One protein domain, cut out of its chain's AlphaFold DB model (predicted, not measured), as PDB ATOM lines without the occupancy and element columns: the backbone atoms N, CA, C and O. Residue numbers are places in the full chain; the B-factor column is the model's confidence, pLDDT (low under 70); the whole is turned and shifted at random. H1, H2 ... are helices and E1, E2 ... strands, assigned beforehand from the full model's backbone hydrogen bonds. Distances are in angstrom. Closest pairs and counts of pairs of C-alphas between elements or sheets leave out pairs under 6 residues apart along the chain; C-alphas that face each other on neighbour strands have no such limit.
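What this domain is: This is residues 2 to 47 of the 273 residues of the protein "(rape) hypothetical protein" of Brassica napus (UniProt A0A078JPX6). A single helix, H1, runs lengthwise over one face of a two-stranded hairpin, E1 and E2, nearer to E2, and the other face is bare. The printed part has 46 residues, in the order H1, E1, E2; the sheet is antiparallel and the class is mixed, helices and strands. It is a loose rod, with a radius of gyration of the C-alphas of 11.8 A and spans of 36 by 16 by 15 A.

Where its parts are: Find C-alpha 3 at (-10.589, -11.338, -38.934); from there H1, residues 3 to 15, runs 19.1 A. E1, residues 25 to 30, covers 16.5 A. E2, residues 40 to 45, covers 16.4 A and ends at C-alpha 45, (-31.087, -7.078, -32.381).

How they stand to each other: Look across the hairpin E1 and E2, antiparallel at 169 degrees: N 28 and O 42 are 2.8 A apart, within hydrogen-bond range. The closest C-alphas of H1 and E2 are those of Val 10 and Val 42, 7.5 A apart. In H1, 8 of 9 O i to N i+4 pairs are within hydrogen-bond range.

The domain as a whole: The farthest C-alphas, of Ser 21 and Ser 35, are 36.8 A apart. The printed part has no cut, both links are short, and no printed residue is under 70 in pLDDT.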
ATOM      1  N   PHE A   2      -7.256  -8.667 -39.130       86.94
ATOM      2  CA  PHE A   2      -8.163  -8.469 -37.980       86.94
ATOM      3  C   PHE A   2      -9.419  -9.368 -37.993       86.94
ATOM      4  O   PHE A   2     -10.339  -9.144 -37.214       86.94
ATOM      5  N   GLU A   3      -9.458 -10.403 -38.836       89.19
ATOM      6  CA  GLU A   3     -10.589 -11.338 -38.934       89.19
ATOM      7  C   GLU A   3     -10.879 -12.037 -37.605       89.19
ATOM      8  O   GLU A   3     -11.978 -11.893 -37.080       89.19
ATOM      9  N   ASN A   4      -9.875 -12.686 -37.005       90.56
ATOM     10  CA  ASN A   4     -10.035 -13.362 -35.712       90.56
ATOM     11  C   ASN A   4     -10.546 -12.406 -34.624       90.56
ATOM     12  O   ASN A   4     -11.381 -12.782 -33.810       90.56
ATOM     13  N   PHE A   5     -10.097 -11.146 -34.639       92.00
ATOM     14  CA  PHE A   5     -10.575 -10.138 -33.693       92.00
ATOM     15  C   PHE A   5     -12.074  -9.859 -33.866       92.00
ATOM     16  O   PHE A   5     -12.802  -9.799 -32.876       92.00
ATOM     17  N   VAL A   6     -12.540  -9.699 -35.109       93.06
ATOM     18  CA  VAL A   6     -13.962  -9.489 -35.410       93.06
ATOM     19  C   VAL A   6     -14.779 -10.725 -35.026       93.06
ATOM     20  O   VAL A   6     -15.806 -10.583 -34.364       93.06
ATOM     21  N   GLU A   7     -14.317 -11.929 -35.369       92.38
ATOM     22  CA  GLU A   7     -14.988 -13.189 -35.016       92.38
ATOM     23  C   GLU A   7     -15.120 -13.360 -33.493       92.38
ATOM     24  O   GLU A   7     -16.216 -13.625 -32.992       92.38
ATOM     25  N   ASP A   8     -14.043 -13.117 -32.740       92.12
ATOM     26  CA  ASP A   8     -14.031 -13.185 -31.274       92.12
ATOM     27  C   ASP A   8     -14.883 -12.079 -30.634       92.12
ATOM     28  O   ASP A   8     -15.495 -12.273 -29.576       92.12
ATOM     29  N   TYR A   9     -14.938 -10.894 -31.248       93.12
ATOM     30  CA  TYR A   9     -15.793  -9.798 -30.797       93.12
ATOM     31  C   TYR A   9     -17.277 -10.145 -30.953       93.12
ATOM     32  O   TYR A   9     -18.052 -10.002 -30.001       93.12
ATOM     33  N   VAL A  10     -17.678 -10.643 -32.126       93.25
ATOM     34  CA  VAL A  10     -19.059 -11.076 -32.389       93.25
ATOM     35  C   VAL A  10     -19.419 -12.262 -31.491       93.25
ATOM     36  O   VAL A  10     -20.481 -12.248 -30.869       93.25
ATOM     37  N   SER A  11     -18.513 -13.233 -31.330       93.06
ATOM     38  CA  SER A  11     -18.690 -14.382 -30.433       93.06
ATOM     39  C   SER A  11     -19.009 -13.950 -29.002       93.06
ATOM     40  O   SER A  11     -20.065 -14.296 -28.466       93.06
ATOM     41  N   ARG A  12     -18.163 -13.105 -28.401       92.19
ATOM     42  CA  ARG A  12     -18.391 -12.577 -27.046       92.19
ATOM     43  C   ARG A  12     -19.672 -11.758 -26.952       92.19
ATOM     44  O   ARG A  12     -20.394 -11.861 -25.965       92.19
ATOM     45  N   SER A  13     -19.998 -11.000 -27.993       90.50
ATOM     46  CA  SER A  13     -21.229 -10.210 -28.034       90.50
ATOM     47  C   SER A  13     -22.496 -11.073 -27.979       90.50
ATOM     48  O   SER A  13     -23.517 -10.617 -27.469       90.50
ATOM     49  N   THR A  14     -22.463 -12.327 -28.448       88.06
ATOM     50  CA  THR A  14     -23.618 -13.239 -28.310       88.06
ATOM     51  C   THR A  14     -23.870 -13.708 -26.881       88.06
ATOM     52  O   THR A  14     -24.994 -14.076 -26.560       88.06
ATOM     53  N   MET A  15     -22.856 -13.648 -26.018       90.06
ATOM     54  CA  MET A  15     -22.951 -14.070 -24.617       90.06
ATOM     55  C   MET A  15     -23.531 -12.987 -23.702       90.06
ATOM     56  O   MET A  15     -23.934 -13.273 -22.579       90.06
ATOM     57  N   LEU A  16     -23.559 -11.736 -24.162       89.94
ATOM     58  CA  LEU A  16     -24.034 -10.605 -23.374       89.94
ATOM     59  C   LEU A  16     -25.523 -10.370 -23.659       89.94
ATOM     60  O   LEU A  16     -25.871 -10.098 -24.805       89.94
ATOM     61  N   PRO A  17     -26.429 -10.420 -22.673       88.88
ATOM     62  CA  PRO A  17     -27.831 -10.100 -22.920       88.88
ATOM     63  C   PRO A  17     -28.005  -8.611 -23.255       88.88
ATOM     64  O   PRO A  17     -27.272  -7.752 -22.765       88.88
ATOM     65  N   LEU A  18     -29.006  -8.292 -24.077       90.88
ATOM     66  CA  LEU A  18     -29.411  -6.906 -24.318       90.88
ATOM     67  C   LEU A  18     -30.165  -6.370 -23.093       90.88
ATOM     68  O   LEU A  18     -31.048  -7.038 -22.548       90.88
ATOM     69  N   GLY A  19     -29.814  -5.164 -22.648       87.75
ATOM     70  CA  GLY A  19     -30.441  -4.538 -21.486       87.75
ATOM     71  C   GLY A  19     -31.910  -4.202 -21.748       87.75
ATOM     72  O   GLY A  19     -32.222  -3.471 -22.682       87.75
ATOM     73  N   LYS A  20     -32.814  -4.681 -20.887       88.00
ATOM     74  CA  LYS A  20     -34.269  -4.457 -21.018       88.00
ATOM     75  C   LYS A  20     -34.710  -3.005 -20.760       88.00
ATOM     76  O   LYS A  20     -35.849  -2.661 -21.043       88.00
ATOM     77  N   SER A  21     -33.828  -2.159 -20.225       91.69
ATOM     78  CA  SER A  21     -34.073  -0.730 -19.973       91.69
ATOM     79  C   SER A  21     -33.811   0.172 -21.185       91.69
ATOM     80  O   SER A  21     -33.963   1.388 -21.094       91.69
ATOM     81  N   ARG A  22     -33.382  -0.402 -22.312       90.00
ATOM     82  CA  ARG A  22     -33.050   0.301 -23.556       90.00
ATOM     83  C   ARG A  22     -33.732  -0.402 -24.734       90.00
ATOM     84  O   ARG A  22     -34.216  -1.524 -24.563       90.00
ATOM     85  N   PRO A  23     -33.789   0.218 -25.928       89.50
ATOM     86  CA  PRO A  23     -34.192  -0.497 -27.131       89.50
ATOM     87  C   PRO A  23     -33.387  -1.792 -27.262       89.50
ATOM     88  O   PRO A  23     -32.182  -1.802 -27.020       89.50
ATOM     89  N   LEU A  24     -34.057  -2.889 -27.614       92.94
ATOM     90  CA  LEU A  24     -33.453  -4.223 -27.676       92.94
ATOM     91  C   LEU A  24     -32.596  -4.411 -28.940       92.94
ATOM     92  O   LEU A  24     -32.736  -5.401 -29.661       92.94
ATOM     93  N   TRP A  25     -31.742  -3.438 -29.234       92.50
ATOM     94  CA  TRP A  25     -30.765  -3.455 -30.307       92.50
ATOM     95  C   TRP A  25     -29.598  -2.516 -29.982       92.50
ATOM     96  O   TRP A  25     -29.764  -1.533 -29.260       92.50
ATOM     97  N   ASP A  26     -28.424  -2.815 -30.526       93.81
ATOM     98  CA  ASP A  26     -27.244  -1.952 -30.482       93.81
ATOM     99  C   ASP A  26     -26.448  -2.051 -31.799       93.81
ATOM    100  O   ASP A  26     -26.677  -2.938 -32.630       93.81
ATOM    101  N   ILE A  27     -25.567  -1.074 -32.029       93.19
ATOM    102  CA  ILE A  27     -24.706  -0.996 -33.213       93.19
ATOM    103  C   ILE A  27     -23.286  -0.695 -32.750       93.19
ATOM    104  O   ILE A  27     -23.054   0.284 -32.041       93.19
ATOM    105  N   HIS A  28     -22.332  -1.513 -33.183       94.38
ATOM    106  CA  HIS A  28     -20.913  -1.357 -32.893       94.38
ATOM    107  C   HIS A  28     -20.147  -1.143 -34.198       94.38
ATOM    108  O   HIS A  28     -20.172  -1.994 -35.087       94.38
ATOM    109  N   ILE A  29     -19.447  -0.015 -34.311       95.25
ATOM    110  CA  ILE A  29     -18.585   0.289 -35.457       95.25
ATOM    111  C   ILE A  29     -17.150  -0.043 -35.061       95.25
ATOM    112  O   ILE A  29     -16.564   0.602 -34.194       95.25
ATOM    113  N   LEU A  30     -16.595  -1.067 -35.695       95.06
ATOM    114  CA  LEU A  30     -15.228  -1.518 -35.504       95.06
ATOM    115  C   LEU A  30     -14.374  -0.936 -36.630       95.06
ATOM    116  O   LEU A  30     -14.454  -1.381 -37.775       95.06
ATOM    117  N   ASN A  31     -13.550   0.059 -36.305       94.88
ATOM    118  CA  ASN A  31     -12.608   0.658 -37.250       94.88
ATOM    119  C   ASN A  31     -11.359  -0.227 -37.411       94.88
ATOM    120  O   ASN A  31     -10.257   0.138 -37.005       94.88
ATOM    121  N   VAL A  32     -11.568  -1.445 -37.912       93.94
ATOM    122  CA  VAL A  32     -10.528  -2.450 -38.148       93.94
ATOM    123  C   VAL A  32     -10.593  -2.919 -39.594       93.94
ATOM    124  O   VAL A  32     -11.655  -3.304 -40.083       93.94
ATOM    125  N   LYS A  33      -9.438  -2.922 -40.259       93.44
ATOM    126  CA  LYS A  33      -9.308  -3.362 -41.646       93.44
ATOM    127  C   LYS A  33      -9.184  -4.883 -41.722       93.44
ATOM    128  O   LYS A  33      -8.232  -5.468 -41.194       93.44
ATOM    129  N   THR A  34     -10.139  -5.533 -42.371       91.31
ATOM    130  CA  THR A  34     -10.087  -6.964 -42.698       91.31
ATOM    131  C   THR A  34      -9.549  -7.164 -44.120       91.31
ATOM    132  O   THR A  34      -9.149  -6.209 -44.785       91.31
ATOM    133  N   SER A  35      -9.473  -8.416 -44.574       90.56
ATOM    134  CA  SER A  35      -9.265  -8.767 -45.991       90.56
ATOM    135  C   SER A  35     -10.273  -8.078 -46.913       90.56
ATOM    136  O   SER A  35      -9.898  -7.558 -47.961       90.56
ATOM    137  N   ASP A  36     -11.533  -8.073 -46.484       88.12
ATOM    138  CA  ASP A  36     -12.687  -7.774 -47.328       88.12
ATOM    139  C   ASP A  36     -13.313  -6.391 -47.062       88.12
ATOM    140  O   ASP A  36     -14.200  -5.966 -47.804       88.12
ATOM    141  N   ALA A  37     -12.900  -5.676 -46.006       90.06
ATOM    142  CA  ALA A  37     -13.495  -4.394 -45.620       90.06
ATOM    143  C   ALA A  37     -12.511  -3.453 -44.901       90.06
ATOM    144  O   ALA A  37     -11.656  -3.885 -44.132       90.06
ATOM    145  N   GLU A  38     -12.678  -2.139 -45.093       94.00
ATOM    146  CA  GLU A  38     -11.913  -1.105 -44.367       94.00
ATOM    147  C   GLU A  38     -12.378  -0.934 -42.908       94.00
ATOM    148  O   GLU A  38     -11.589  -0.564 -42.044       94.00
ATOM    149  N   ALA A  39     -13.655  -1.216 -42.630       94.00
ATOM    150  CA  ALA A  39     -14.257  -1.192 -41.300       94.00
ATOM    151  C   ALA A  39     -15.442  -2.169 -41.237       94.00
ATOM    152  O   ALA A  39     -16.045  -2.497 -42.261       94.00
ATOM    153  N   VAL A  40     -15.811  -2.605 -40.029       93.94
ATOM    154  CA  VAL A  40     -16.893  -3.575 -39.801       93.94
ATOM    155  C   VAL A  40     -17.974  -2.974 -38.908       93.94
ATOM    156  O   VAL A  40     -17.691  -2.471 -37.825       93.94
ATOM    157  N   CYS A  41     -19.233  -3.063 -39.336       93.19
ATOM    158  CA  CYS A  41     -20.396  -2.707 -38.523       93.19
ATOM    159  C   CYS A  41     -21.071  -3.982 -37.999       93.19
ATOM    160  O   CYS A  41     -21.476  -4.839 -38.785       93.19
ATOM    161  N   VAL A  42     -21.199  -4.104 -36.679       93.56
ATOM    162  CA  VAL A  42     -21.903  -5.205 -36.013       93.56
ATOM    163  C   VAL A  42     -23.212  -4.668 -35.451       93.56
ATOM    164  O   VAL A  42     -23.203  -3.797 -34.587       93.56
ATOM    165  N   ILE A  43     -24.334  -5.203 -35.927       92.19
ATOM    166  CA  ILE A  43     -25.673  -4.862 -35.437       92.19
ATOM    167  C   ILE A  43     -26.196  -6.049 -34.640       92.19
ATOM    168  O   ILE A  43     -26.229  -7.171 -35.154       92.19
ATOM    169  N   ARG A  44     -26.628  -5.810 -33.403       92.50
ATOM    170  CA  ARG A  44     -27.304  -6.822 -32.585       92.50
ATOM    171  C   ARG A  44     -28.739  -6.390 -32.387       92.50
ATOM    172  O   ARG A  44     -29.014  -5.234 -32.091       92.50
ATOM    173  N   SER A  45     -29.660  -7.326 -32.538       91.44
ATOM    174  CA  SER A  45     -31.087  -7.078 -32.381       91.44
ATOM    175  C   SER A  45     -31.744  -8.278 -31.721       91.44
ATOM    176  O   SER A  45     -31.416  -9.432 -31.997       91.44
ATOM    177  N   HIS A  46     -32.675  -8.009 -30.812       90.19
ATOM    178  CA  HIS A  46     -33.494  -9.052 -30.225       90.19
ATOM    179  C   HIS A  46     -34.521  -9.546 -31.246       90.19
ATOM    180  O   HIS A  46     -35.140  -8.752 -31.957       90.19
ATOM    181  N   HIS A  47     -34.749 -10.859 -31.282       85.19
ATOM    182  CA  HIS A  47     -35.608 -11.493 -32.284       85.19
ATOM    183  C   HIS A  47     -37.078 -11.035 -32.218       85.19
ATOM    184  O   HIS A  47     -37.823 -11.193 -33.176       85.19
TER     185      HIS A  47